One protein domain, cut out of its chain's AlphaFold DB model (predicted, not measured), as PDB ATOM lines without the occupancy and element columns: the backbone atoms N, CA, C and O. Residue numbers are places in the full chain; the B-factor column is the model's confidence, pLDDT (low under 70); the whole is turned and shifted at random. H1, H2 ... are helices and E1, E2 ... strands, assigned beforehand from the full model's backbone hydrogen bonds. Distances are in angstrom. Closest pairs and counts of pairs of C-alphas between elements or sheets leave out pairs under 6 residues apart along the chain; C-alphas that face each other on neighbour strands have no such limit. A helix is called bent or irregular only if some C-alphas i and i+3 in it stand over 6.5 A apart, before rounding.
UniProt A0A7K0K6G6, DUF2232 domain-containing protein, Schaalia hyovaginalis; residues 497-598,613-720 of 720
ATOM      1  N   TRP A 497     184.402 177.833 198.833       94.38
ATOM      2  CA  TRP A 497     184.665 179.239 199.120       94.38
ATOM      3  C   TRP A 497     186.108 179.465 199.548       94.38
ATOM      4  O   TRP A 497     186.549 178.917 200.561       94.38
ATOM      5  N   ALA A 498     186.815 180.306 198.799       94.69
ATOM      6  CA  ALA A 498     188.062 180.933 199.205       94.69
ATOM      7  C   ALA A 498     187.757 182.365 199.672       94.69
ATOM      8  O   ALA A 498     187.263 183.175 198.892       94.69
ATOM      9  N   ASP A 499     188.046 182.674 200.935       94.38
ATOM     10  CA  ASP A 499     187.928 184.021 201.503       94.38
ATOM     11  C   ASP A 499     189.307 184.547 201.873       94.38
ATOM     12  O   ASP A 499     189.961 184.012 202.782       94.38
ATOM     13  N   ARG A 500     189.711 185.618 201.189       92.50
ATOM     14  CA  ARG A 500     190.913 186.402 201.479       92.50
ATOM     15  C   ARG A 500     192.176 185.552 201.573       92.50
ATOM     16  O   ARG A 500     193.002 185.698 202.477       92.50
ATOM     17  N   VAL A 501     192.299 184.591 200.657       94.62
ATOM     18  CA  VAL A 501     193.384 183.613 200.640       94.62
ATOM     19  C   VAL A 501     194.691 184.288 200.245       94.62
ATOM     20  O   VAL A 501     194.843 184.808 199.142       94.62
ATOM     21  N   THR A 502     195.668 184.206 201.141       92.81
ATOM     22  CA  THR A 502     197.042 184.659 200.912       92.81
ATOM     23  C   THR A 502     197.989 183.486 201.109       92.81
ATOM     24  O   THR A 502     197.821 182.676 202.026       92.81
ATOM     25  N   HIS A 503     198.994 183.371 200.243       92.81
ATOM     26  CA  HIS A 503     199.980 182.304 200.354       92.81
ATOM     27  C   HIS A 503     201.383 182.745 199.934       92.81
ATOM     28  O   HIS A 503     201.583 183.220 198.812       92.81
ATOM     29  N   SER A 504     202.344 182.485 200.820       86.81
ATOM     30  CA  SER A 504     203.781 182.666 200.604       86.81
ATOM     31  C   SER A 504     204.510 181.327 200.715       86.81
ATOM     32  O   SER A 504     204.268 180.560 201.649       86.81
ATOM     33  N   TYR A 505     205.446 181.067 199.800       81.19
ATOM     34  CA  TYR A 505     206.411 179.973 199.952       81.19
ATOM     35  C   TYR A 505     207.570 180.414 200.840       81.19
ATOM     36  O   TYR A 505     208.004 181.557 200.747       81.19
ATOM     37  N   ASN A 506     208.089 179.486 201.649       73.25
ATOM     38  CA  ASN A 506     209.183 179.705 202.602       73.25
ATOM     39  C   ASN A 506     208.981 180.940 203.507       73.25
ATOM     40  O   ASN A 506     209.883 181.783 203.587       73.25
ATOM     41  N   PRO A 507     207.808 181.067 204.162       75.00
ATOM     42  CA  PRO A 507     207.496 182.234 204.976       75.00
ATOM     43  C   PRO A 507     208.521 182.397 206.104       75.00
ATOM     44  O   PRO A 507     208.895 181.416 206.750       75.00
ATOM     45  N   GLY A 508     208.983 183.628 206.332       71.44
ATOM     46  CA  GLY A 508     209.972 183.933 207.372       71.44
ATOM     47  C   GLY A 508     211.421 183.577 207.019       71.44
ATOM     48  O   GLY A 508     212.285 183.624 207.893       71.44
ATOM     49  N   SER A 509     211.708 183.234 205.759       72.75
ATOM     50  CA  SER A 509     213.076 183.054 205.254       72.75
ATOM     51  C   SER A 509     213.474 184.185 204.294       72.75
ATOM     52  O   SER A 509     212.595 184.812 203.701       72.75
ATOM     53  N   PRO A 510     214.780 184.411 204.040       57.09
ATOM     54  CA  PRO A 510     215.233 185.340 202.997       57.09
ATOM     55  C   PRO A 510     214.733 185.002 201.581       57.09
ATOM     56  O   PRO A 510     214.826 185.833 200.685       57.09
ATOM     57  N   TRP A 511     214.214 183.788 201.372       65.06
ATOM     58  CA  TRP A 511     213.659 183.310 200.104       65.06
ATOM     59  C   TRP A 511     212.126 183.294 200.101       65.06
ATOM     60  O   TRP A 511     211.521 182.556 199.315       65.06
ATOM     61  N   GLU A 512     211.490 184.047 201.005       77.12
ATOM     62  CA  GLU A 512     210.040 184.177 201.035       77.12
ATOM     63  C   GLU A 512     209.527 184.737 199.706       77.12
ATOM     64  O   GLU A 512     209.967 185.784 199.227       77.12
ATOM     65  N   ARG A 513     208.564 184.034 199.105       79.44
ATOM     66  CA  ARG A 513     207.916 184.467 197.867       79.44
ATOM     67  C   ARG A 513     206.410 184.461 198.041       79.44
ATOM     68  O   ARG A 513     205.799 183.389 198.071       79.44
ATOM     69  N   LEU A 514     205.828 185.655 198.094       83.69
ATOM     70  CA  LEU A 514     204.383 185.858 198.050       83.69
ATOM     71  C   LEU A 514     203.851 185.474 196.663       83.69
ATOM     72  O   LEU A 514     204.349 185.957 195.648       83.69
ATOM     73  N   VAL A 515     202.862 184.581 196.620       88.44
ATOM     74  CA  VAL A 515     202.289 184.052 195.367       88.44
ATOM     75  C   VAL A 515     200.802 184.355 195.231       88.44
ATOM     76  O   VAL A 515     200.335 184.553 194.115       88.44
ATOM     77  N   LEU A 516     200.058 184.398 196.337       91.94
ATOM     78  CA  LEU A 516     198.657 184.823 196.365       91.94
ATOM     79  C   LEU A 516     198.487 185.913 197.414       91.94
ATOM     80  O   LEU A 516     199.030 185.776 198.509       91.94
ATOM     81  N   SER A 517     197.717 186.941 197.081       91.62
ATOM     82  CA  SER A 517     197.437 188.101 197.917       91.62
ATOM     83  C   SER A 517     195.938 188.372 197.896       91.62
ATOM     84  O   SER A 517     195.411 188.834 196.888       91.62
ATOM     85  N   ASP A 518     195.275 188.096 199.017       90.94
ATOM     86  CA  ASP A 518     193.859 188.417 199.248       90.94
ATOM     87  C   ASP A 518     192.877 187.862 198.188       90.94
ATOM     88  O   ASP A 518     191.885 188.485 197.813       90.94
ATOM     89  N   ALA A 519     193.153 186.661 197.678       92.75
ATOM     90  CA  ALA A 519     192.347 186.027 196.643       92.75
ATOM     91  C   ALA A 519     191.021 185.498 197.225       92.75
ATOM     92  O   ALA A 519     191.027 184.613 198.086       92.75
ATOM     93  N   SER A 520     189.888 186.008 196.735       93.25
ATOM     94  CA  SER A 520     188.549 185.570 197.148       93.25
ATOM     95  C   SER A 520     187.722 185.096 195.956       93.25
ATOM     96  O   SER A 520     187.660 185.781 194.940       93.25
ATOM     97  N   CYS A 521     187.083 183.933 196.073       94.19
ATOM     98  CA  CYS A 521     186.132 183.424 195.084       94.19
ATOM     99  C   CYS A 521     185.169 182.409 195.708       94.19
ATOM    100  O   CYS A 521     185.491 181.751 196.702       94.19
ATOM    101  N   ILE A 522     183.981 182.270 195.120       93.31
ATOM    102  CA  ILE A 522     182.961 181.314 195.550       93.31
ATOM    103  C   ILE A 522     182.435 180.539 194.344       93.31
ATOM    104  O   ILE A 522     182.175 181.115 193.295       93.31
ATOM    105  N   VAL A 523     182.274 179.228 194.498       93.00
ATOM    106  CA  VAL A 523     181.618 178.366 193.513       93.00
ATOM    107  C   VAL A 523     180.490 177.617 194.194       93.00
ATOM    108  O   VAL A 523     180.678 176.962 195.223       93.00
ATOM    109  N   SER A 524     179.305 177.737 193.610       90.44
ATOM    110  CA  SER A 524     178.102 177.045 194.051       90.44
ATOM    111  C   SER A 524     177.934 175.722 193.295       90.44
ATOM    112  O   SER A 524     178.445 175.570 192.182       90.44
ATOM    113  N   PRO A 525     177.204 174.748 193.861       88.94
ATOM    114  CA  PRO A 525     176.784 173.567 193.117       88.94
ATOM    115  C   PRO A 525     176.091 173.959 191.805       88.94
ATOM    116  O   PRO A 525     175.201 174.809 191.790       88.94
ATOM    117  N   GLY A 526     176.537 173.367 190.699       89.00
ATOM    118  CA  GLY A 526     176.023 173.630 189.353       89.00
ATOM    119  C   GLY A 526     176.444 174.958 188.712       89.00
ATOM    120  O   GLY A 526     175.996 175.240 187.599       89.00
ATOM    121  N   SER A 527     177.308 175.753 189.357       92.19
ATOM    122  CA  SER A 527     177.938 176.927 188.737       92.19
ATOM    123  C   SER A 527     179.358 176.624 188.263       92.19
ATOM    124  O   SER A 527     180.043 175.774 188.838       92.19
ATOM    125  N   ALA A 528     179.832 177.363 187.268       93.44
ATOM    126  CA  ALA A 528     181.186 177.269 186.742       93.44
ATOM    127  C   ALA A 528     181.918 178.616 186.789       93.44
ATOM    128  O   ALA A 528     181.439 179.617 186.259       93.44
ATOM    129  N   LEU A 529     183.111 178.619 187.379       94.31
ATOM    130  CA  LEU A 529     183.996 179.776 187.479       94.31
ATOM    131  C   LEU A 529     185.214 179.589 186.570       94.31
ATOM    132  O   LEU A 529     185.933 178.600 186.708       94.31
ATOM    133  N   LEU A 530     185.485 180.552 185.689       93.75
ATOM    134  CA  LEU A 530     186.722 180.630 184.911       93.75
ATOM    135  C   LEU A 530     187.741 181.531 185.615       93.75
ATOM    136  O   LEU A 530     187.459 182.695 185.883       93.75
ATOM    137  N   ILE A 531     188.951 181.030 185.854       92.81
ATOM    138  CA  ILE A 531     190.087 181.803 186.363       92.81
ATOM    139  C   ILE A 531     191.148 181.880 185.267       92.81
ATOM    140  O   ILE A 531     191.807 180.881 184.963       92.81
ATOM    141  N   THR A 532     191.334 183.075 184.702       90.19
ATOM    142  CA  THR A 532     192.372 183.345 183.697       90.19
ATOM    143  C   THR A 532     193.603 184.022 184.283       90.19
ATOM    144  O   THR A 532     193.498 184.743 185.267       90.19
ATOM    145  N   GLY A 533     194.788 183.828 183.704       84.88
ATOM    146  CA  GLY A 533     195.986 184.574 184.109       84.88
ATOM    147  C   GLY A 533     197.272 184.058 183.474       84.88
ATOM    148  O   GLY A 533     197.304 182.951 182.937       84.88
ATOM    149  N   GLU A 534     198.353 184.827 183.573       76.44
ATOM    150  CA  GLU A 534     199.668 184.464 183.021       76.44
ATOM    151  C   GLU A 534     200.338 183.304 183.779       76.44
ATOM    152  O   GLU A 534     199.972 182.947 184.909       76.44
ATOM    153  N   ASN A 535     201.336 182.672 183.158       73.19
ATOM    154  CA  ASN A 535     202.167 181.680 183.836       73.19
ATOM    155  C   ASN A 535     202.893 182.316 185.030       73.19
ATOM    156  O   ASN A 535     203.413 183.421 184.951       73.19
ATOM    157  N   GLY A 536     202.893 181.625 186.173       70.38
ATOM    158  CA  GLY A 536     203.475 182.149 187.412       70.38
ATOM    159  C   GLY A 536     202.576 183.095 188.221       70.38
ATOM    160  O   GLY A 536     202.972 183.470 189.320       70.38
ATOM    161  N   SER A 537     201.349 183.409 187.777       82.69
ATOM    162  CA  SER A 537     200.441 184.310 188.517       82.69
ATOM    163  C   SER A 537     199.849 183.733 189.813       82.69
ATOM    164  O   SER A 537     199.212 184.461 190.569       82.69
ATOM    165  N   GLY A 538     200.061 182.437 190.077       83.81
ATOM    166  CA  GLY A 538     199.594 181.744 191.285       83.81
ATOM    167  C   GLY A 538     198.484 180.711 191.061       83.81
ATOM    168  O   GLY A 538     198.097 180.041 192.016       83.81
ATOM    169  N   LYS A 539     198.027 180.509 189.817       89.12
ATOM    170  CA  LYS A 539     196.908 179.621 189.441       89.12
ATOM    171  C   LYS A 539     196.991 178.215 190.046       89.12
ATOM    172  O   LYS A 539     196.111 177.811 190.799       89.12
ATOM    173  N   SER A 540     198.091 177.496 189.821       85.94
ATOM    174  CA  SER A 540     198.259 176.137 190.359       85.94
ATOM    175  C   SER A 540     198.454 176.102 191.882       85.94
ATOM    176  O   SER A 540     198.243 175.058 192.501       85.94
ATOM    177  N   THR A 541     198.871 177.212 192.505       88.88
ATOM    178  CA  THR A 541     198.890 177.346 193.975       88.88
ATOM    179  C   THR A 541     197.461 177.491 194.496       88.88
ATOM    180  O   THR A 541     197.085 176.781 195.425       88.88
ATOM    181  N   LEU A 542     196.640 178.326 193.851       92.19
ATOM    182  CA  LEU A 542     195.222 178.474 194.174       92.19
ATOM    183  C   LEU A 542     194.467 177.152 193.981       92.19
ATOM    184  O   LEU A 542     193.753 176.730 194.883       92.19
ATOM    185  N   ALA A 543     194.708 176.438 192.877       92.12
ATOM    186  CA  ALA A 543     194.131 175.118 192.618       92.12
ATOM    187  C   ALA A 543     194.405 174.130 193.763       92.12
ATOM    188  O   ALA A 543     193.493 173.462 194.245       92.12
ATOM    189  N   ARG A 544     195.661 174.064 194.237       90.38
ATOM    190  CA  ARG A 544     196.075 173.200 195.356       90.38
ATOM    191  C   ARG A 544     195.414 173.580 196.678       90.38
ATOM    192  O   ARG A 544     195.096 172.682 197.457       90.38
ATOM    193  N   ILE A 545     195.203 174.874 196.919       93.06
ATOM    194  CA  ILE A 545     194.485 175.360 198.100       93.06
ATOM    195  C   ILE A 545     193.005 174.982 198.018       93.06
ATOM    196  O   ILE A 545     192.490 174.417 198.976       93.06
ATOM    197  N   LEU A 546     192.352 175.203 196.871       93.31
ATOM    198  CA  LEU A 546     190.934 174.882 196.657       93.31
ATOM    199  C   LEU A 546     190.618 173.401 196.900       93.31
ATOM    200  O   LEU A 546     189.576 173.083 197.467       93.31
ATOM    201  N   VAL A 547     191.530 172.493 196.538       91.06
ATOM    202  CA  VAL A 547     191.348 171.046 196.767       91.06
ATOM    203  C   VAL A 547     191.888 170.543 198.114       91.06
ATOM    204  O   VAL A 547     191.871 169.342 198.381       91.06
ATOM    205  N   GLY A 548     192.402 171.436 198.965       89.12
ATOM    206  CA  GLY A 548     192.897 171.101 200.303       89.12
ATOM    207  C   GLY A 548     194.253 170.395 200.355       89.12
ATOM    208  O   GLY A 548     194.643 169.920 201.420       89.12
ATOM    209  N   LEU A 549     194.999 170.347 199.246       88.88
ATOM    210  CA  LEU A 549     196.365 169.801 199.210       88.88
ATOM    211  C   LEU A 549     197.404 170.754 199.815       88.88
ATOM    212  O   LEU A 549     198.528 170.345 200.095       88.88
ATOM    213  N   GLN A 550     197.047 172.027 199.982       90.00
ATOM    214  CA  GLN A 550     197.921 173.059 200.515       90.00
ATOM    215  C   GLN A 550     197.121 173.997 201.412       90.00
ATOM    216  O   GLN A 550     196.071 174.500 201.016       90.00
ATOM    217  N   SER A 551     197.615 174.243 202.624       90.00
ATOM    218  CA  SER A 551     197.019 175.239 203.513       90.00
ATOM    219  C   SER A 551     197.423 176.648 203.067       90.00
ATOM    220  O   SER A 551     198.600 176.867 202.754       90.00
ATOM    221  N   PRO A 552     196.495 177.620 203.054       92.81
ATOM    222  CA  PRO A 552     196.855 179.014 202.837       92.81
ATOM    223  C   PRO A 552     197.681 179.542 204.023       92.81
ATOM    224  O   PRO A 552     197.572 179.030 205.137       92.81
ATOM    225  N   THR A 553     198.516 180.558 203.789       90.50
ATOM    226  CA  THR A 553     199.300 181.213 204.856       90.50
ATOM    227  C   THR A 553     198.394 182.082 205.730       90.50
ATOM    228  O   THR A 553     198.542 182.100 206.948       90.50
ATOM    229  N   SER A 554     197.418 182.758 205.119       90.81
ATOM    230  CA  SER A 554     196.310 183.427 205.807       90.81
ATOM    231  C   SER A 554     195.035 183.395 204.949       90.81
ATOM    232  O   SER A 554     195.077 183.044 203.768       90.81
ATOM    233  N   GLY A 555     193.886 183.703 205.556       91.75
ATOM    234  CA  GLY A 555     192.567 183.507 204.945       91.75
ATOM    235  C   GLY A 555     191.997 182.110 205.203       91.75
ATOM    236  O   GLY A 555     192.534 181.340 206.004       91.75
ATOM    237  N   ARG A 556     190.880 181.774 204.549       93.19
ATOM    238  CA  ARG A 556     190.239 180.455 204.686       93.19
ATOM    239  C   ARG A 556     189.764 179.912 203.347       93.19
ATOM    240  O   ARG A 556     189.287 180.659 202.505       93.19
ATOM    241  N   CYS A 557     189.854 178.594 203.193       94.69
ATOM    242  CA  CYS A 557     189.241 177.866 202.091       94.69
ATOM    243  C   CYS A 557     188.356 176.755 202.666       94.69
ATOM    244  O   CYS A 557     188.839 175.906 203.424       94.69
ATOM    245  N   THR A 558     187.062 176.776 202.355       93.69
ATOM    246  CA  THR A 558     186.054 175.885 202.948       93.69
ATOM    247  C   THR A 558     185.141 175.271 201.895       93.69
ATOM    248  O   THR A 558     184.800 175.940 200.927       93.69
ATOM    249  N   LEU A 559     184.693 174.037 202.128       89.69
ATOM    250  CA  LEU A 559     183.615 173.372 201.398       89.69
ATOM    251  C   LEU A 559     182.445 173.146 202.360       89.69
ATOM    252  O   LEU A 559     182.586 172.409 203.343       89.69
ATOM    253  N   GLY A 560     181.314 173.814 202.117       86.50
ATOM    254  CA  GLY A 560     180.155 173.761 203.021       86.50
ATOM    255  C   GLY A 560     180.482 174.245 204.442       86.50
ATOM    256  O   GLY A 560     180.027 173.668 205.422       86.50
ATOM    257  N   GLY A 561     181.357 175.251 204.567       85.50
ATOM    258  CA  GLY A 561     181.806 175.807 205.853       85.50
ATOM    259  C   GLY A 561     182.902 175.009 206.575       85.50
ATOM    260  O   GLY A 561     183.484 175.508 207.538       85.50
ATOM    261  N   VAL A 562     183.256 173.810 206.102       88.31
ATOM    262  CA  VAL A 562     184.342 172.993 206.670       88.31
ATOM    263  C   VAL A 562     185.642 173.233 205.892       88.31
ATOM    264  O   VAL A 562     185.602 173.242 204.663       88.31
ATOM    265  N   PRO A 563     186.814 173.397 206.541       90.88
ATOM    266  CA  PRO A 563     188.086 173.555 205.834       90.88
ATOM    267  C   PRO A 563     188.368 172.413 204.849       90.88
ATOM    268  O   PRO A 563     188.326 171.240 205.225       90.88
ATOM    269  N   VAL A 564     188.722 172.754 203.607       88.69
ATOM    270  CA  VAL A 564     188.967 171.768 202.531       88.69
ATOM    271  C   VAL A 564     190.117 170.804 202.843       88.69
ATOM    272  O   VAL A 564     190.093 169.652 202.426       88.69
ATOM    273  N   THR A 565     191.077 171.218 203.675       88.00
ATOM    274  CA  THR A 565     192.181 170.373 204.166       88.00
ATOM    275  C   THR A 565     191.716 169.197 205.033       88.00
ATOM    276  O   THR A 565     192.471 168.250 205.235       88.00
ATOM    277  N   ARG A 566     190.471 169.225 205.535       85.44
ATOM    278  CA  ARG A 566     189.835 168.114 206.267       85.44
ATOM    279  C   ARG A 566     188.919 167.252 205.393       85.44
ATOM    280  O   ARG A 566     188.463 166.214 205.861       85.44
ATOM    281  N   ARG A 567     188.656 167.667 204.150       82.50
ATOM    282  CA  ARG A 567     187.745 167.018 203.187       82.50
ATOM    283  C   ARG A 567     188.472 166.677 201.877       82.50
ATOM    284  O   ARG A 567     187.942 166.839 200.779       82.50
ATOM    285  N   ILE A 568     189.725 166.228 201.985       83.25
ATOM    286  CA  ILE A 568     190.558 165.891 200.822       83.25
ATOM    287  C   ILE A 568     189.897 164.758 200.024       83.25
ATOM    288  O   ILE A 568     189.535 163.718 200.576       83.25
ATOM    289  N   GLY A 569     189.767 164.960 198.711       76.19
ATOM    290  CA  GLY A 569     189.124 164.016 197.791       76.19
ATOM    291  C   GLY A 569     187.624 164.241 197.585       76.19
ATOM    292  O   GLY A 569     187.019 163.511 196.810       76.19
ATOM    293  N   GLU A 570     187.018 165.230 198.249       83.31
ATOM    294  CA  GLU A 570     185.648 165.685 197.946       83.31
ATOM    295  C   GLU A 570     185.603 166.742 196.841       83.31
ATOM    296  O   GLU A 570     184.615 166.848 196.116       83.31
ATOM    297  N   VAL A 571     186.703 167.479 196.679       84.75
ATOM    298  CA  VAL A 571     186.957 168.334 195.521       84.75
ATOM    299  C   VAL A 571     187.962 167.622 194.622       84.75
ATOM    300  O   VAL A 571     189.086 167.330 195.039       84.75
ATOM    301  N   GLY A 572     187.554 167.316 193.393       85.12
ATOM    302  CA  GLY A 572     188.425 166.712 192.392       85.12
ATOM    303  C   GLY A 572     189.415 167.733 191.834       85.12
ATOM    304  O   GLY A 572     189.070 168.899 191.652       85.12
ATOM    305  N   LEU A 573     190.633 167.297 191.514       87.75
ATOM    306  CA  LEU A 573     191.611 168.104 190.781       87.75
ATOM    307  C   LEU A 573     192.017 167.357 189.514       87.75
ATOM    308  O   LEU A 573     192.674 166.322 189.607       87.75
ATOM    309  N   SER A 574     191.707 167.909 188.346       86.12
ATOM    310  CA  SER A 574     192.373 167.542 187.096       86.12
ATOM    311  C   SER A 574     193.540 168.494 186.885       86.12
ATOM    312  O   SER A 574     193.350 169.706 186.862       86.12
ATOM    313  N   ARG A 575     194.753 167.962 186.747       81.19
ATOM    314  CA  ARG A 575     195.957 168.769 186.517       81.19
ATOM    315  C   ARG A 575     196.203 168.979 185.025       81.19
ATOM    316  O   ARG A 575     195.754 168.193 184.181       81.19
ATOM    317  N   GLN A 576     197.058 169.956 184.730       72.38
ATOM    318  CA  GLN A 576     197.584 170.202 183.387       72.38
ATOM    319  C   GLN A 576     198.233 168.950 182.772       72.38
ATOM    320  O   GLN A 576     198.166 168.745 181.564       72.38
ATOM    321  N   PHE A 577     198.793 168.059 183.594       68.31
ATOM    322  CA  PHE A 577     199.413 166.815 183.139       68.31
ATOM    323  C   PHE A 577     198.593 165.597 183.575       68.31
ATOM    324  O   PHE A 577     198.852 165.010 184.629       68.31
ATOM    325  N   ALA A 578     197.632 165.183 182.743       68.38
ATOM    326  CA  ALA A 578     196.771 164.024 183.008       68.38
ATOM    327  C   ALA A 578     197.582 162.743 183.297       68.38
ATOM    328  O   ALA A 578     197.274 161.999 184.223       68.38
ATOM    329  N   ARG A 579     198.694 162.534 182.578       74.19
ATOM    330  CA  ARG A 579     199.608 161.400 182.792       74.19
ATOM    331  C   ARG A 579     200.152 161.311 184.217       74.19
ATOM    332  O   ARG A 579     200.311 160.211 184.719       74.19
ATOM    333  N   LEU A 580     200.431 162.443 184.873       72.00
ATOM    334  CA  LEU A 580     200.948 162.452 186.250       72.00
ATOM    335  C   LEU A 580     199.882 162.048 187.282       72.00
ATOM    336  O   LEU A 580     200.205 161.832 188.451       72.00
ATOM    337  N   GLN A 581     198.616 161.981 186.863       77.19
ATOM    338  CA  GLN A 581     197.491 161.551 187.690       77.19
ATOM    339  C   GLN A 581     197.147 160.077 187.474       77.19
ATOM    340  O   GLN A 581     196.617 159.460 188.393       77.19
ATOM    341  N   LEU A 582     197.516 159.513 186.319       81.88
ATOM    342  CA  LEU A 582     197.442 158.081 186.050       81.88
ATOM    343  C   LEU A 582     198.635 157.387 186.716       81.88
ATOM    344  O   LEU A 582     199.779 157.526 186.286       81.88
ATOM    345  N   GLN A 583     198.375 156.661 187.797       80.75
ATOM    346  CA  GLN A 583     199.401 156.001 188.609       80.75
ATOM    347  C   GLN A 583     199.321 154.477 188.561       80.75
ATOM    348  O   GLN A 583     200.183 153.792 189.121       80.75
ATOM    349  N   ARG A 584     198.278 153.919 187.943       82.88
ATOM    350  CA  ARG A 584     198.103 152.472 187.812       82.88
ATOM    351  C   ARG A 584     198.492 151.990 186.416       82.88
ATOM    352  O   ARG A 584     198.312 152.724 185.452       82.88
ATOM    353  N   PRO A 585     198.970 150.736 186.285       76.31
ATOM    354  CA  PRO A 585     199.418 150.208 184.995       76.31
ATOM    355  C   PRO A 585     198.322 150.183 183.927       76.31
ATOM    356  O   PRO A 585     198.600 150.364 182.749       76.31
ATOM    357  N   THR A 586     197.072 149.953 184.332       86.56
ATOM    358  CA  THR A 586     195.926 149.815 183.424       86.56
ATOM    359  C   THR A 586     194.831 150.812 183.764       86.56
ATOM    360  O   THR A 586     194.595 151.071 184.948       86.56
ATOM    361  N   VAL A 587     194.083 151.243 182.749       88.44
ATOM    362  CA  VAL A 587     192.947 152.175 182.862       88.44
ATOM    363  C   VAL A 587     191.952 151.783 183.955       88.44
ATOM    364  O   VAL A 587     191.623 152.601 184.809       88.44
ATOM    365  N   GLY A 588     191.495 150.528 183.977       88.50
ATOM    366  CA  GLY A 588     190.478 150.080 184.930       88.50
ATOM    367  C   GLY A 588     190.946 150.151 186.385       88.50
ATOM    368  O   GLY A 588     190.202 150.588 187.261       88.50
ATOM    369  N   LEU A 589     192.203 149.775 186.650       86.38
ATOM    370  CA  LEU A 589     192.800 149.911 187.984       86.38
ATOM    371  C   LEU A 589     192.927 151.377 188.403       86.38
ATOM    372  O   LEU A 589     192.757 151.678 189.584       86.38
ATOM    373  N   ASP A 590     193.230 152.270 187.462       88.81
ATOM    374  CA  ASP A 590     193.366 153.698 187.742       88.81
ATOM    375  C   ASP A 590     192.020 154.327 188.114       88.81
ATOM    376  O   ASP A 590     191.903 154.927 189.182       88.81
ATOM    377  N   ILE A 591     190.976 154.049 187.325       90.19
ATOM    378  CA  ILE A 591     189.596 154.478 187.599       90.19
ATOM    379  C   ILE A 591     189.129 153.970 188.967       90.19
ATOM    380  O   ILE A 591     188.620 154.749 189.769       90.19
ATOM    381  N   LEU A 592     189.345 152.688 189.285       88.00
ATOM    382  CA  LEU A 592     188.998 152.143 190.604       88.00
ATOM    383  C   LEU A 592     189.780 152.821 191.732       88.00
ATOM    384  O   LEU A 592     189.226 153.091 192.801       88.00
ATOM    385  N   SER A 593     191.065 153.100 191.505       84.38
ATOM    386  CA  SER A 593     191.912 153.786 192.476       84.38
ATOM    387  C   SER A 593     191.395 155.198 192.754       84.38
ATOM    388  O   SER A 593     191.249 155.560 193.921       84.38
ATOM    389  N   ALA A 594     191.069 155.957 191.705       84.00
ATOM    390  CA  ALA A 594     190.504 157.302 191.794       84.00
ATOM    391  C   ALA A 594     189.099 157.310 192.425       84.00
ATOM    392  O   ALA A 594     188.805 158.161 193.260       84.00
ATOM    393  N   ALA A 595     188.275 156.297 192.136       84.56
ATOM    394  CA  ALA A 595     186.952 156.115 192.736       84.56
ATOM    395  C   ALA A 595     186.987 155.796 194.249       84.56
ATOM    396  O   ALA A 595     185.940 155.732 194.902       84.56
ATOM    397  N   GLY A 596     188.181 155.611 194.826       77.44
ATOM    398  CA  GLY A 596     188.396 155.394 196.257       77.44
ATOM    399  C   GLY A 596     188.594 153.931 196.662       77.44
ATOM    400  O   GLY A 596     188.582 153.649 197.862       77.44
ATOM    401  N   TYR A 597     188.797 153.027 195.696       77.81
ATOM    402  CA  TYR A 597     189.040 151.590 195.901       77.81
ATOM    403  C   TYR A 597     190.509 151.175 195.695       77.81
ATOM    404  O   TYR A 597     190.821 149.989 195.574       77.81
ATOM    405  N   GLY A 598     191.424 152.146 195.624       65.38
ATOM    406  CA  GLY A 598     192.853 151.897 195.441       65.38
ATOM    407  C   GLY A 598     193.542 151.334 196.693       65.38
ATOM    408  O   GLY A 598     193.049 151.521 197.807       65.38
ATOM    409  N   ASP A 613     183.720 143.786 194.743       81.94
ATOM    410  CA  ASP A 613     183.739 142.502 194.049       81.94
ATOM    411  C   ASP A 613     184.008 142.695 192.543       81.94
ATOM    412  O   ASP A 613     183.869 143.786 191.982       81.94
ATOM    413  N   SER A 614     184.426 141.625 191.866       82.25
ATOM    414  CA  SER A 614     184.824 141.709 190.459       82.25
ATOM    415  C   SER A 614     183.685 142.098 189.509       82.25
ATOM    416  O   SER A 614     183.971 142.580 188.415       82.25
ATOM    417  N   ALA A 615     182.419 141.880 189.882       84.69
ATOM    418  CA  ALA A 615     181.273 142.252 189.055       84.69
ATOM    419  C   ALA A 615     180.997 143.756 189.169       84.69
ATOM    420  O   ALA A 615     180.959 144.454 188.158       84.69
ATOM    421  N   ARG A 616     180.935 144.266 190.399       85.38
ATOM    422  CA  ARG A 616     180.741 145.678 190.710       85.38
ATOM    423  C   ARG A 616     181.908 146.540 190.238       85.38
ATOM    424  O   ARG A 616     181.694 147.654 189.771       85.38
ATOM    425  N   ALA A 617     183.134 146.020 190.317       86.06
ATOM    426  CA  ALA A 617     184.316 146.678 189.772       86.06
ATOM    427  C   ALA A 617     184.193 146.901 188.257       86.06
ATOM    428  O   ALA A 617     184.460 148.001 187.776       86.06
ATOM    429  N   ARG A 618     183.765 145.871 187.512       88.19
ATOM    430  CA  ARG A 618     183.556 145.963 186.060       88.19
ATOM    431  C   ARG A 618     182.450 146.947 185.710       88.19
ATOM    432  O   ARG A 618     182.670 147.799 184.863       88.19
ATOM    433  N   GLU A 619     181.317 146.874 186.402       90.62
ATOM    434  CA  GLU A 619     180.188 147.785 186.192       90.62
ATOM    435  C   GLU A 619     180.584 149.254 186.414       90.62
ATOM    436  O   GLU A 619     180.274 150.112 185.593       90.62
ATOM    437  N   LEU A 620     181.336 149.542 187.482       89.19
ATOM    438  CA  LEU A 620     181.813 150.895 187.773       89.19
ATOM    439  C   LEU A 620     182.790 151.396 186.705       89.19
ATOM    440  O   LEU A 620     182.652 152.526 186.245       89.19
ATOM    441  N   ILE A 621     183.755 150.567 186.289       92.25
ATOM    442  CA  ILE A 621     184.704 150.929 185.223       92.25
ATOM    443  C   ILE A 621     183.960 151.192 183.910       92.25
ATOM    444  O   ILE A 621     184.221 152.204 183.264       92.25
ATOM    445  N   ALA A 622     183.037 150.307 183.530       92.56
ATOM    446  CA  ALA A 622     182.256 150.437 182.305       92.56
ATOM    447  C   ALA A 622     181.409 151.717 182.324       92.56
ATOM    448  O   ALA A 622     181.451 152.490 181.370       92.56
ATOM    449  N   SER A 623     180.722 151.997 183.437       92.19
ATOM    450  CA  SER A 623     179.950 153.232 183.610       92.19
ATOM    451  C   SER A 623     180.831 154.479 183.514       92.19
ATOM    452  O   SER A 623     180.459 155.431 182.836       92.19
ATOM    453  N   ALA A 624     181.999 154.480 184.163       92.19
ATOM    454  CA  ALA A 624     182.908 155.623 184.161       92.19
ATOM    455  C   ALA A 624     183.498 155.893 182.766       92.19
ATOM    456  O   ALA A 624     183.610 157.045 182.354       92.19
ATOM    457  N   LEU A 625     183.857 154.841 182.021       93.69
ATOM    458  CA  LEU A 625     184.348 154.963 180.646       93.69
ATOM    459  C   LEU A 625     183.248 155.426 179.686       93.69
ATOM    460  O   LEU A 625     183.480 156.340 178.893       93.69
ATOM    461  N   ALA A 626     182.046 154.855 179.796       91.69
ATOM    462  CA  ALA A 626     180.900 155.244 178.981       91.69
ATOM    463  C   ALA A 626     180.541 156.722 179.181       91.69
ATOM    464  O   ALA A 626     180.243 157.430 178.221       91.69
ATOM    465  N   GLU A 627     180.637 157.213 180.416       89.12
ATOM    466  CA  GLU A 627     180.337 158.599 180.755       89.12
ATOM    467  C   GLU A 627     181.203 159.614 179.995       89.12
ATOM    468  O   GLU A 627     180.709 160.669 179.579       89.12
ATOM    469  N   VAL A 628     182.471 159.264 179.762       89.06
ATOM    470  CA  VAL A 628     183.436 160.081 179.014       89.06
ATOM    471  C   VAL A 628     183.549 159.686 177.532       89.06
ATOM    472  O   VAL A 628     184.474 160.117 176.836       89.06
ATOM    473  N   GLY A 629     182.634 158.853 177.029       86.38
ATOM    474  CA  GLY A 629     182.618 158.413 175.631       86.38
ATOM    475  C   GLY A 629     183.834 157.568 175.242       86.38
ATOM    476  O   GLY A 629     184.370 157.723 174.143       86.38
ATOM    477  N   LEU A 630     184.325 156.730 176.160       89.12
ATOM    478  CA  LEU A 630     185.400 155.772 175.914       89.12
ATOM    479  C   LEU A 630     184.864 154.329 175.903       89.12
ATOM    480  O   LEU A 630     184.020 153.985 176.732       89.12
ATOM    481  N   PRO A 631     185.366 153.474 174.997       89.19
ATOM    482  CA  PRO A 631     184.934 152.082 174.893       89.19
ATOM    483  C   PRO A 631     185.464 151.225 176.061       89.19
ATOM    484  O   PRO A 631     186.556 151.474 176.586       89.19
ATOM    485  N   GLU A 632     184.700 150.210 176.480       89.25
ATOM    486  CA  GLU A 632     185.006 149.372 177.656       89.25
ATOM    487  C   GLU A 632     186.316 148.582 177.489       89.25
ATOM    488  O   GLU A 632     187.033 148.322 178.463       89.25
ATOM    489  N   GLU A 633     186.688 148.251 176.253       87.62
ATOM    490  CA  GLU A 633     187.901 147.511 175.900       87.62
ATOM    491  C   GLU A 633     189.174 148.225 176.379       87.62
ATOM    492  O   GLU A 633     190.177 147.574 176.691       87.62
ATOM    493  N   LEU A 634     189.135 149.557 176.520       87.56
ATOM    494  CA  LEU A 634     190.258 150.333 177.051       87.56
ATOM    495  C   LEU A 634     190.565 150.016 178.514       87.56
ATOM    496  O   LEU A 634     191.693 150.251 178.940       87.56
ATOM    497  N   SER A 635     189.628 149.444 179.275       89.50
ATOM    498  CA  SER A 635     189.811 149.116 180.697       89.50
ATOM    499  C   SER A 635     191.062 148.275 180.982       89.50
ATOM    500  O   SER A 635     191.707 148.463 182.017       89.50
ATOM    501  N   ARG A 636     191.433 147.372 180.065       85.81
ATOM    502  CA  ARG A 636     192.604 146.485 180.192       85.81
ATOM    503  C   ARG A 636     193.877 147.062 179.579       85.81
ATOM    504  O   ARG A 636     194.948 146.492 179.769       85.81
ATOM    505  N   ARG A 637     193.773 148.161 178.831       81.75
ATOM    506  CA  ARG A 637     194.901 148.768 178.124       81.75
ATOM    507  C   ARG A 637     195.842 149.453 179.112       81.75
ATOM    508  O   ARG A 637     195.406 149.991 180.135       81.75
ATOM    509  N   ASN A 638     197.133 149.433 178.789       78.56
ATOM    510  CA  ASN A 638     198.134 150.163 179.552       78.56
ATOM    511  C   ASN A 638     197.898 151.680 179.412       78.56
ATOM    512  O   ASN A 638     197.641 152.161 178.306       78.56
ATOM    513  N   VAL A 639     197.988 152.419 180.521       76.19
ATOM    514  CA  VAL A 639     197.832 153.886 180.544       76.19
ATOM    515  C   VAL A 639     198.845 154.608 179.648       76.19
ATOM    516  O   VAL A 639     198.539 155.661 179.094       76.19
ATOM    517  N   ASP A 640     200.023 154.018 179.447       71.94
ATOM    518  CA  ASP A 640     201.095 154.544 178.605       71.94
ATOM    519  C   ASP A 640     200.783 154.436 177.107       71.94
ATOM    520  O   ASP A 640     201.367 155.165 176.310       71.94
ATOM    521  N   ALA A 641     199.853 153.555 176.724       70.12
ATOM    522  CA  ALA A 641     199.462 153.305 175.338       70.12
ATOM    523  C   ALA A 641     198.241 154.129 174.884       70.12
ATOM    524  O   ALA A 641     197.686 153.858 173.812       70.12
ATOM    525  N   LEU A 642     197.777 155.062 175.720       69.44
ATOM    526  CA  LEU A 642     196.660 155.964 175.437       69.44
ATOM    527  C   LEU A 642     197.139 157.220 174.702       69.44
ATOM    528  O   LEU A 642     198.245 157.699 174.936       69.44
ATOM    529  N   SER A 643     196.280 157.810 173.869       69.88
ATOM    530  CA  SER A 643     196.510 159.172 173.363       69.88
ATOM    531  C   SER A 643     196.337 160.217 174.477       69.88
ATOM    532  O   SER A 643     195.689 159.949 175.490       69.88
ATOM    533  N   GLY A 644     196.868 161.435 174.306       70.25
ATOM    534  CA  GLY A 644     196.705 162.522 175.290       70.25
ATOM    535  C   GLY A 644     195.236 162.821 175.626       70.25
ATOM    536  O   GLY A 644     194.864 162.902 176.800       70.25
ATOM    537  N   GLY A 645     194.375 162.870 174.603       73.56
ATOM    538  CA  GLY A 645     192.929 163.032 174.776       73.56
ATOM    539  C   GLY A 645     192.251 161.852 175.476       73.56
ATOM    540  O   GLY A 645     191.363 162.056 176.304       73.56
ATOM    541  N   GLN A 646     192.692 160.617 175.213       82.62
ATOM    542  CA  GLN A 646     192.214 159.441 175.947       82.62
ATOM    543  C   GLN A 646     192.651 159.481 177.415       82.62
ATOM    544  O   GLN A 646     191.818 159.269 178.289       82.62
ATOM    545  N   MET A 647     193.915 159.812 177.707       83.88
ATOM    546  CA  MET A 647     194.421 159.925 179.082       83.88
ATOM    547  C   MET A 647     193.606 160.924 179.900       83.88
ATOM    548  O   MET A 647     193.205 160.622 181.021       83.88
ATOM    549  N   ARG A 648     193.330 162.108 179.343       84.19
ATOM    550  CA  ARG A 648     192.563 163.141 180.048       84.19
ATOM    551  C   ARG A 648     191.120 162.715 180.310       84.19
ATOM    552  O   ARG A 648     190.618 162.941 181.408       84.19
ATOM    553  N   ARG A 649     190.481 162.037 179.354       88.06
ATOM    554  CA  ARG A 649     189.147 161.456 179.556       88.06
ATOM    555  C   ARG A 649     189.151 160.335 180.596       88.06
ATOM    556  O   ARG A 649     188.235 160.283 181.402       88.06
ATOM    557  N   VAL A 650     190.192 159.502 180.659       90.81
ATOM    558  CA  VAL A 650     190.342 158.484 181.718       90.81
ATOM    559  C   VAL A 650     190.518 159.124 183.098       90.81
ATOM    560  O   VAL A 650     189.871 158.694 184.051       90.81
ATOM    561  N   VAL A 651     191.338 160.174 183.216       89.50
ATOM    562  CA  VAL A 651     191.468 160.943 184.467       89.50
ATOM    563  C   VAL A 651     190.113 161.505 184.889       89.50
ATOM    564  O   VAL A 651     189.717 161.354 186.044       89.50
ATOM    565  N   LEU A 652     189.382 162.115 183.953       89.75
ATOM    566  CA  LEU A 652     188.055 162.652 184.225       89.75
ATOM    567  C   LEU A 652     187.073 161.550 184.643       89.75
ATOM    568  O   LEU A 652     186.360 161.735 185.621       89.75
ATOM    569  N   ALA A 653     187.088 160.391 183.981       91.56
ATOM    570  CA  ALA A 653     186.273 159.235 184.351       91.56
ATOM    571  C   ALA A 653     186.545 158.790 185.794       91.56
ATOM    572  O   ALA A 653     185.612 158.567 186.560       91.56
ATOM    573  N   GLY A 654     187.819 158.709 186.191       89.19
ATOM    574  CA  GLY A 654     188.209 158.381 187.564       89.19
ATOM    575  C   GLY A 654     187.744 159.427 188.583       89.19
ATOM    576  O   GLY A 654     187.227 159.067 189.642       89.19
ATOM    577  N   LEU A 655     187.886 160.717 188.257       88.56
ATOM    578  CA  LEU A 655     187.432 161.819 189.109       88.56
ATOM    579  C   LEU A 655     185.907 161.830 189.250       88.56
ATOM    580  O   LEU A 655     185.418 161.940 190.369       88.56
ATOM    581  N   LEU A 656     185.154 161.651 188.166       88.50
ATOM    582  CA  LEU A 656     183.687 161.611 188.193       88.50
ATOM    583  C   LEU A 656     183.170 160.355 188.908       88.50
ATOM    584  O   LEU A 656     182.245 160.448 189.710       88.50
ATOM    585  N   ALA A 657     183.833 159.206 188.743       88.25
ATOM    586  CA  ALA A 657     183.516 157.979 189.480       88.25
ATOM    587  C   ALA A 657     183.756 158.093 190.999       88.25
ATOM    588  O   ALA A 657     183.208 157.312 191.788       88.25
ATOM    589  N   SER A 658     184.578 159.056 191.432       83.25
ATOM    590  CA  SER A 658     184.758 159.363 192.852       83.25
ATOM    591  C   SER A 658     183.548 160.067 193.476       83.25
ATOM    592  O   SER A 658     183.433 160.023 194.702       83.25
ATOM    593  N   ASP A 659     182.631 160.585 192.651       83.44
ATOM    594  CA  ASP A 659     181.468 161.406 193.011       83.44
ATOM    595  C   ASP A 659     181.871 162.685 193.779       83.44
ATOM    596  O   ASP A 659     181.701 162.769 195.000       83.44
ATOM    597  N   PRO A 660     182.537 163.643 193.099       87.44
ATOM    598  CA  PRO A 660     183.029 164.867 193.717       87.44
ATOM    599  C   PRO A 660     181.928 165.932 193.797       87.44
ATOM    600  O   PRO A 660     181.089 166.045 192.907       87.44
ATOM    601  N   VAL A 661     181.982 166.773 194.832       85.88
ATOM    602  CA  VAL A 661     181.047 167.902 195.017       85.88
ATOM    603  C   VAL A 661     181.420 169.072 194.101       85.88
ATOM    604  O   VAL A 661     180.562 169.776 193.565       85.88
ATOM    605  N   ALA A 662     182.721 169.260 193.884       90.88
ATOM    606  CA  ALA A 662     183.264 170.247 192.963       90.88
ATOM    607  C   ALA A 662     184.492 169.694 192.230       90.88
ATOM    608  O   ALA A 662     185.197 168.818 192.737       90.88
ATOM    609  N   LEU A 663     184.770 170.226 191.045       92.88
ATOM    610  CA  LEU A 663     185.901 169.834 190.214       92.88
ATOM    611  C   LEU A 663     186.724 171.064 189.818       92.88
ATOM    612  O   LEU A 663     186.218 171.988 189.185       92.88
ATOM    613  N   VAL A 664     188.010 171.048 190.166       93.56
ATOM    614  CA  VAL A 664     189.005 172.029 189.723       93.56
ATOM    615  C   VAL A 664     189.753 171.456 188.520       93.56
ATOM    616  O   VAL A 664     190.363 170.390 188.606       93.56
ATOM    617  N   LEU A 665     189.707 172.156 187.394       91.38
ATOM    618  CA  LEU A 665     190.315 171.771 186.125       91.38
ATOM    619  C   LEU A 665     191.447 172.753 185.802       91.38
ATOM    620  O   LEU A 665     191.180 173.880 185.403       91.38
ATOM    621  N   ASP A 666     192.699 172.331 185.979       88.38
ATOM    622  CA  ASP A 666     193.892 173.114 185.627       88.38
ATOM    623  C   ASP A 666     194.300 172.805 184.180       88.38
ATOM    624  O   ASP A 666     194.763 171.701 183.883       88.38
ATOM    625  N   GLU A 667     194.072 173.758 183.276       84.00
ATOM    626  CA  GLU A 667     194.328 173.684 181.832       84.00
ATOM    627  C   GLU A 667     193.681 172.467 181.135       84.00
ATOM    628  O   GLU A 667     194.376 171.645 180.522       84.00
ATOM    629  N   PRO A 668     192.339 172.314 181.191       81.94
ATOM    630  CA  PRO A 668     191.657 171.121 180.681       81.94
ATOM    631  C   PRO A 668     191.822 170.916 179.171       81.94
ATOM    632  O   PRO A 668     191.799 169.779 178.699       81.94
ATOM    633  N   PHE A 669     192.020 171.987 178.402       80.94
ATOM    634  CA  PHE A 669     192.094 171.926 176.939       80.94
ATOM    635  C   PHE A 669     193.504 171.837 176.378       80.94
ATOM    636  O   PHE A 669     193.669 171.622 175.180       80.94
ATOM    637  N   ALA A 670     194.526 171.963 177.220       71.25
ATOM    638  CA  ALA A 670     195.889 171.956 176.727       71.25
ATOM    639  C   ALA A 670     196.232 170.599 176.080       71.25
ATOM    640  O   ALA A 670     196.045 169.550 176.704       71.25
ATOM    641  N   GLY A 671     196.722 170.626 174.836       62.81
ATOM    642  CA  GLY A 671     197.082 169.433 174.059       62.81
ATOM    643  C   GLY A 671     195.896 168.602 173.541       62.81
ATOM    644  O   GLY A 671     196.090 167.438 173.195       62.81
ATOM    645  N   LEU A 672     194.673 169.149 173.527       71.44
ATOM    646  CA  LEU A 672     193.497 168.501 172.933       71.44
ATOM    647  C   LEU A 672     193.179 169.078 171.551       71.44
ATOM    648  O   LEU A 672     193.203 170.289 171.357       71.44
ATOM    649  N   ASP A 673     192.796 168.202 170.620       70.62
ATOM    650  CA  ASP A 673     192.194 168.615 169.349       70.62
ATOM    651  C   ASP A 673     190.766 169.171 169.544       70.62
ATOM    652  O   ASP A 673     190.161 169.050 170.615       70.62
ATOM    653  N   ALA A 674     190.224 169.796 168.494       74.00
ATOM    654  CA  ALA A 674     188.912 170.441 168.526       74.00
ATOM    655  C   ALA A 674     187.763 169.470 168.858       74.00
ATOM    656  O   ALA A 674     186.867 169.820 169.627       74.00
ATOM    657  N   GLU A 675     187.809 168.242 168.338       78.56
ATOM    658  CA  GLU A 675     186.791 167.214 168.584       78.56
ATOM    659  C   GLU A 675     186.807 166.765 170.055       78.56
ATOM    660  O   GLU A 675     185.788 166.784 170.746       78.56
ATOM    661  N   SER A 676     187.989 166.445 170.580       77.06
ATOM    662  CA  SER A 676     188.211 166.059 171.974       77.06
ATOM    663  C   SER A 676     187.837 167.182 172.940       77.06
ATOM    664  O   SER A 676     187.314 166.911 174.023       77.06
ATOM    665  N   ARG A 677     188.080 168.444 172.557       82.81
ATOM    666  CA  ARG A 677     187.651 169.627 173.313       82.81
ATOM    667  C   ARG A 677     186.127 169.716 173.378       82.81
ATOM    668  O   ARG A 677     185.599 169.909 174.469       82.81
ATOM    669  N   ALA A 678     185.434 169.532 172.254       83.44
ATOM    670  CA  ALA A 678     183.973 169.552 172.201       83.44
ATOM    671  C   ALA A 678     183.354 168.443 173.069       83.44
ATOM    672  O   ALA A 678     182.457 168.712 173.865       83.44
ATOM    673  N   ILE A 679     183.900 167.224 172.998       84.31
ATOM    674  CA  ILE A 679     183.480 166.100 173.852       84.31
ATOM    675  C   ILE A 679     183.673 166.443 175.336       84.31
ATOM    676  O   ILE A 679     182.796 166.182 176.157       84.31
ATOM    677  N   LEU A 680     184.817 167.033 175.698       86.88
ATOM    678  CA  LEU A 680     185.097 167.414 177.081       86.88
ATOM    679  C   LEU A 680     184.133 168.497 177.586       86.88
ATOM    680  O   LEU A 680     183.660 168.396 178.716       86.88
ATOM    681  N   ILE A 681     183.820 169.495 176.757       89.44
ATOM    682  CA  ILE A 681     182.832 170.533 177.079       89.44
ATOM    683  C   ILE A 681     181.465 169.904 177.360       89.44
ATOM    684  O   ILE A 681     180.890 170.193 178.407       89.44
ATOM    685  N   ASP A 682     180.985 169.002 176.497       89.00
ATOM    686  CA  ASP A 682     179.693 168.326 176.686       89.00
ATOM    687  C   ASP A 682     179.632 167.548 178.012       89.00
ATOM    688  O   ASP A 682     178.668 167.670 178.772       89.00
ATOM    689  N   ILE A 683     180.683 166.786 178.339       89.44
ATOM    690  CA  ILE A 683     180.752 166.028 179.599       89.44
ATOM    691  C   ILE A 683     180.659 166.973 180.804       89.44
ATOM    692  O   ILE A 683     179.893 166.720 181.741       89.44
ATOM    693  N   LEU A 684     181.435 168.060 180.786       90.94
ATOM    694  CA  LEU A 684     181.457 169.037 181.872       90.94
ATOM    695  C   LEU A 684     180.120 169.762 182.003       90.94
ATOM    696  O   LEU A 684     179.637 169.930 183.120       90.94
ATOM    697  N   GLU A 685     179.486 170.128 180.892       90.88
ATOM    698  CA  GLU A 685     178.185 170.790 180.898       90.88
ATOM    699  C   GLU A 685     177.078 169.870 181.431       90.88
ATOM    700  O   GLU A 685     176.293 170.279 182.292       90.88
ATOM    701  N   ARG A 686     177.045 168.599 181.005       89.69
ATOM    702  CA  ARG A 686     176.106 167.602 181.546       89.69
ATOM    703  C   ARG A 686     176.263 167.448 183.056       89.69
ATOM    704  O   ARG A 686     175.261 167.429 183.775       89.69
ATOM    705  N   ARG A 687     177.501 167.393 183.556       89.38
ATOM    706  CA  ARG A 687     177.761 167.268 184.997       89.38
ATOM    707  C   ARG A 687     177.462 168.539 185.779       89.38
ATOM    708  O   ARG A 687     176.885 168.452 186.865       89.38
ATOM    709  N   ARG A 688     177.753 169.704 185.204       90.75
ATOM    710  CA  ARG A 688     177.367 171.004 185.757       90.75
ATOM    711  C   ARG A 688     175.853 171.076 185.957       90.75
ATOM    712  O   ARG A 688     175.392 171.383 187.050       90.75
ATOM    713  N   ARG A 689     175.065 170.681 184.947       88.56
ATOM    714  CA  ARG A 689     173.592 170.618 185.036       88.56
ATOM    715  C   ARG A 689     173.089 169.620 186.085       88.56
ATOM    716  O   ARG A 689     172.021 169.837 186.644       88.56
ATOM    717  N   SER A 690     173.853 168.568 186.390       87.88
ATOM    718  CA  SER A 690     173.555 167.647 187.499       87.88
ATOM    719  C   SER A 690     173.988 168.151 188.887       87.88
ATOM    720  O   SER A 690     173.862 167.411 189.857       87.88
ATOM    721  N   GLY A 691     174.487 169.389 188.997       88.38
ATOM    722  CA  GLY A 691     174.839 170.027 190.269       88.38
ATOM    723  C   GLY A 691     176.334 170.050 190.604       88.38
ATOM    724  O   GLY A 691     176.692 170.532 191.676       88.38
ATOM    725  N   LEU A 692     177.223 169.594 189.713       90.75
ATOM    726  CA  LEU A 692     178.673 169.664 189.940       90.75
ATOM    727  C   LEU A 692     179.165 171.118 189.852       90.75
ATOM    728  O   LEU A 692     178.966 171.773 188.829       90.75
ATOM    729  N   GLY A 693     179.830 171.620 190.896       93.25
ATOM    730  CA  GLY A 693     180.519 172.915 190.841       93.25
ATOM    731  C   GLY A 693     181.830 172.814 190.055       93.25
ATOM    732  O   GLY A 693     182.609 171.887 190.278       93.25
ATOM    733  N   LEU A 694     182.106 173.754 189.150       94.06
ATOM    734  CA  LEU A 694     183.316 173.744 188.320       94.06
ATOM    735  C   LEU A 694     184.194 174.971 188.593       94.06
ATOM    736  O   LEU A 694     183.716 176.102 188.596       94.06
ATOM    737  N   VAL A 695     185.496 174.753 188.760       94.38
ATOM    738  CA  VAL A 695     186.520 175.805 188.696       94.38
ATOM    739  C   VAL A 695     187.442 175.461 187.540       94.38
ATOM    740  O   VAL A 695     188.187 174.488 187.611       94.38
ATOM    741  N   ILE A 696     187.404 176.248 186.475       93.00
ATOM    742  CA  ILE A 696     188.267 176.071 185.313       93.00
ATOM    743  C   ILE A 696     189.374 177.103 185.382       93.00
ATOM    744  O   ILE A 696     189.123 178.300 185.428       93.00
ATOM    745  N   ILE A 697     190.609 176.634 185.385       91.12
ATOM    746  CA  ILE A 697     191.801 177.461 185.356       91.12
ATOM    747  C   ILE A 697     192.398 177.308 183.962       91.12
ATOM    748  O   ILE A 697     192.709 176.193 183.546       91.12
ATOM    749  N   SER A 698     192.547 178.409 183.233       86.56
ATOM    750  CA  SER A 698     193.199 178.386 181.922       86.56
ATOM    751  C   SER A 698     193.909 179.700 181.616       86.56
ATOM    752  O   SER A 698     193.664 180.714 182.261       86.56
ATOM    753  N   HIS A 699     194.823 179.703 180.654       77.38
ATOM    754  CA  HIS A 699     195.457 180.917 180.138       77.38
ATOM    755  C   HIS A 699     194.698 181.545 178.958       77.38
ATOM    756  O   HIS A 699     195.047 182.650 178.551       77.38
ATOM    757  N   ASP A 700     193.676 180.868 178.428       71.06
ATOM    758  CA  ASP A 700     192.868 181.298 177.283       71.06
ATOM    759  C   ASP A 700     191.366 181.109 177.580       71.06
ATOM    760  O   ASP A 700     190.978 180.258 178.382       71.06
ATOM    761  N   ASP A 701     190.520 181.930 176.961       70.50
ATOM    762  CA  ASP A 701     189.061 181.884 177.082       70.50
ATOM    763  C   ASP A 701     188.370 181.137 175.934       70.50
ATOM    764  O   ASP A 701     187.179 180.816 176.049       70.50
ATOM    765  N   SER A 702     189.103 180.794 174.867       69.19
ATOM    766  CA  SER A 702     188.555 180.088 173.706       69.19
ATOM    767  C   SER A 702     187.691 178.896 174.142       69.19
ATOM    768  O   SER A 702     188.091 178.067 174.959       69.19
ATOM    769  N   GLY A 703     186.457 178.799 173.653       71.12
ATOM    770  CA  GLY A 703     185.547 177.679 173.949       71.12
ATOM    771  C   GLY A 703     185.122 177.480 175.420       71.12
ATOM    772  O   GLY A 703     184.360 176.556 175.680       71.12
ATOM    773  N   LEU A 704     185.576 178.305 176.375       80.19
ATOM    774  CA  LEU A 704     185.195 178.222 177.797       80.19
ATOM    775  C   LEU A 704     184.087 179.205 178.176       80.19
ATOM    776  O   LEU A 704     183.362 178.962 179.137       80.19
ATOM    777  N   VAL A 705     183.920 180.281 177.403       72.06
ATOM    778  CA  VAL A 705     182.931 181.340 177.678       72.06
ATOM    779  C   VAL A 705     181.499 180.797 177.754       72.06
ATOM    780  O   VAL A 705     180.716 181.276 178.562       72.06
ATOM    781  N   GLY A 706     181.156 179.777 176.960       77.25
ATOM    782  CA  GLY A 706     179.828 179.150 177.013       77.25
ATOM    783  C   GLY A 706     179.617 178.211 178.207       77.25
ATOM    784  O   GLY A 706     178.478 177.943 178.573       77.25
ATOM    785  N   LEU A 707     180.698 177.717 178.820       84.38
ATOM    786  CA  LEU A 707     180.651 176.749 179.921       84.38
ATOM    787  C   LEU A 707     180.693 177.416 181.301       84.38
ATOM    788  O   LEU A 707     180.241 176.800 182.267       84.38
ATOM    789  N   CYS A 708     181.230 178.632 181.412       89.00
ATOM    790  CA  CYS A 708     181.425 179.331 182.683       89.00
ATOM    791  C   CYS A 708     180.418 180.466 182.888       89.00
ATOM    792  O   CYS A 708     180.114 181.209 181.963       89.00
ATOM    793  N   ASP A 709     179.930 180.604 184.119       88.44
ATOM    794  CA  ASP A 709     178.969 181.638 184.516       88.44
ATOM    795  C   ASP A 709     179.678 182.933 184.944       88.44
ATOM    796  O   ASP A 709     179.167 184.031 184.736       88.44
ATOM    797  N   GLU A 710     180.872 182.805 185.523       89.50
ATOM    798  CA  GLU A 710     181.682 183.918 186.016       89.50
ATOM    799  C   GLU A 710     183.131 183.791 185.534       89.50
ATOM    800  O   GLU A 710     183.647 182.686 185.330       89.50
ATOM    801  N   ARG A 711     183.803 184.934 185.359       90.56
ATOM    802  CA  ARG A 711     185.214 185.019 184.979       90.56
ATOM    803  C   ARG A 711     185.957 185.936 185.939       90.56
ATOM    804  O   ARG A 711     185.583 187.092 186.085       90.56
ATOM    805  N   LEU A 712     187.055 185.432 186.489       91.56
ATOM    806  CA  LEU A 712     188.015 186.189 187.286       91.56
ATOM    807  C   LEU A 712     189.398 186.127 186.641       91.56
ATOM    808  O   LEU A 712     189.776 185.132 186.013       91.56
ATOM    809  N   THR A 713     190.183 187.183 186.814       91.12
ATOM    810  CA  THR A 713     191.563 187.252 186.334       91.12
ATOM    811  C   THR A 713     192.529 187.261 187.511       91.12
ATOM    812  O   THR A 713     192.486 188.143 188.360       91.12
ATOM    813  N   LEU A 714     193.432 186.281 187.554       89.75
ATOM    814  CA  LEU A 714     194.511 186.204 188.529       89.75
ATOM    815  C   LEU A 714     195.767 186.883 187.976       89.75
ATOM    816  O   LEU A 714     196.501 186.298 187.169       89.75
ATOM    817  N   ALA A 715     196.042 188.095 188.455       85.69
ATOM    818  CA  ALA A 715     197.199 188.894 188.069       85.69
ATOM    819  C   ALA A 715     198.032 189.266 189.301       85.69
ATOM    820  O   ALA A 715     197.522 189.834 190.263       85.69
ATOM    821  N   ARG A 716     199.337 188.950 189.273       82.06
ATOM    822  CA  ARG A 716     200.276 189.207 190.387       82.06
ATOM    823  C   ARG A 716     199.755 188.717 191.753       82.06
ATOM    824  O   ARG A 716     199.935 189.383 192.767       82.06
ATOM    825  N   GLY A 717     199.096 187.557 191.769       81.88
ATOM    826  CA  GLY A 717     198.563 186.935 192.981       81.88
ATOM    827  C   GLY A 717     197.212 187.466 193.472       81.88
ATOM    828  O   GLY A 717     196.714 186.933 194.460       81.88
ATOM    829  N   VAL A 718     196.602 188.450 192.804       88.25
ATOM    830  CA  VAL A 718     195.292 189.023 193.169       88.25
ATOM    831  C   VAL A 718     194.229 188.576 192.164       88.25
ATOM    832  O   VAL A 718     194.495 188.579 190.960       88.25
ATOM    833  N   LEU A 719     193.049 188.176 192.652       88.81
ATOM    834  CA  LEU A 719     191.871 187.896 191.821       88.81
ATOM    835  C   LEU A 719     191.083 189.191 191.594       88.81
ATOM    836  O   LEU A 719     190.763 189.875 192.566       88.81
ATOM    837  N   ALA A 720     190.790 189.507 190.332       80.81
ATOM    838  CA  ALA A 720     190.034 190.684 189.902       80.81
ATOM    839  C   ALA A 720     188.906 190.327 188.934       80.81
ATOM    840  O   ALA A 720     189.083 189.352 188.159       80.81
TER     841      ALA A 720
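AT A GLANCE: This is residues 497 to 598 and 613 to 720 of the 720 residues of the protein "DUF2232 domain-containing protein" of Schaalia hyovaginalis (UniProt A0A7K0K6G6). A twisted parallel sheet of five strands, E5 E6 E7 E3 E8, stands in the middle of the body, partly face to face with a smaller antiparallel sheet, E2 E1 E4, and the short helix H1 is wedged between the two. H5 and H6 cover part of the large sheet's other face, and beyond H5 the helices H2, H3 and H4 make a helical head at the far end of the long axis. The printed part has 210 residues with six named helices and eight named strands, in the order E1 E2 E3 H1 E4 E5 H2 H3 H4 H5 E6 H6 E7 E8, a mixed class of helices and strands. It is compact, with a radius of gyration of the C-alphas of 17.3 A, and elongated in outline, spanning 52 by 34 by 31 A.

HOW THE PARTS SIT: The large sheet runs E5, residues 571 to 574, E6, 662 to 666, E7, 693 to 698, E3, 528 to 532, and E8, 710 to 715; it is parallel and twisted. Within hydrogen-bond range are N 572 and O 662 at 2.9 A for E5 and E6, N 663 and O 693 at 2.8 A for E6 and E7, N 531 and O 696 at 2.8 A for E7 and E3, and N 712 and O 530 at 2.8 A for E3 and E8. E6, H6, residues 674 to 689, and E7 form a strand-helix-strand unit, two parallel neighbour strands with a helix between, and its crossover is right-handed. H5, residues 644 to 657, is over E5 at a height over the sheet of 9.5 A, and runs along the strands at 5 degrees to E5 on the local plane. With H5 and H6 on one face and H1, residues 539 to 546, on the other, the sheet has three layers, helices on both faces; the closest C-alphas of H1 and E6, Ala 543 and Val 664, are 6.6 A apart. The second sheet runs E2, residues 513 to 523, E1, 497 to 505, and E4, 554 to 559, antiparallel; E1 and E2 are a hairpin. N 501 and O 519 are 2.9 A apart between E1 and E2, and N 499 and O 556 2.8 A between E1 and E4. H1 is on this sheet too, at a height of 7.9 A. The two sheets form a sandwich, sheets face to face, the facing parts 10.6 A centre to centre. H2, residues 587 to 597, is irregular, with C-alphas 594 and 597 7.2 A apart; it touches H5 at a shallow tilt of 29 degrees, the same way, closest at C-alphas of Ile 591 and Gly 654, 4.1 A. H3, residues 614 to 627, touches H5 at a steep tilt of 59 degrees, opposite ways, closest at C-alphas of Ala 624 and Ala 653, 4.9 A. H4, residues 632 to 636, touches H2, with the C-alphas of Gly 588 and Ser 635 4.4 A apart. Every O i to N i+4 pair is within hydrogen-bond range in H1, H3, H5 and H6, against 6 of 7 in H2 and 0 of 1 in H4, where 1 of 2 O i to N i+3 pairs is.

IN THESE COORDINATES: E1 begins at C-alpha 497, (184.665, 179.239, 199.120), is 21.8 A long and bends by 73 degrees at residue 500. E2 is 27.3 A long and bends by 56 degrees at residue 518. H6 is 22.5 A long, H3 20.0 A and H5 19.9 A. E8 ends at C-alpha 715, (197.199, 188.894, 188.069).

THE WHOLE: The two C-alphas farthest apart, those of Pro 510 and Ala 615, are 56.6 A apart. Residues 599 to 612 are not printed, and C-alphas 598 and 613 across this cut are 13.2 A apart. The links E4 to E5, E5 to H2 and E7 to E8 are long. The mean pLDDT of the printed part is 85.2; residues 510 to 511, 577 to 578, 598, 642 to 643, 671 and 702 are under 70.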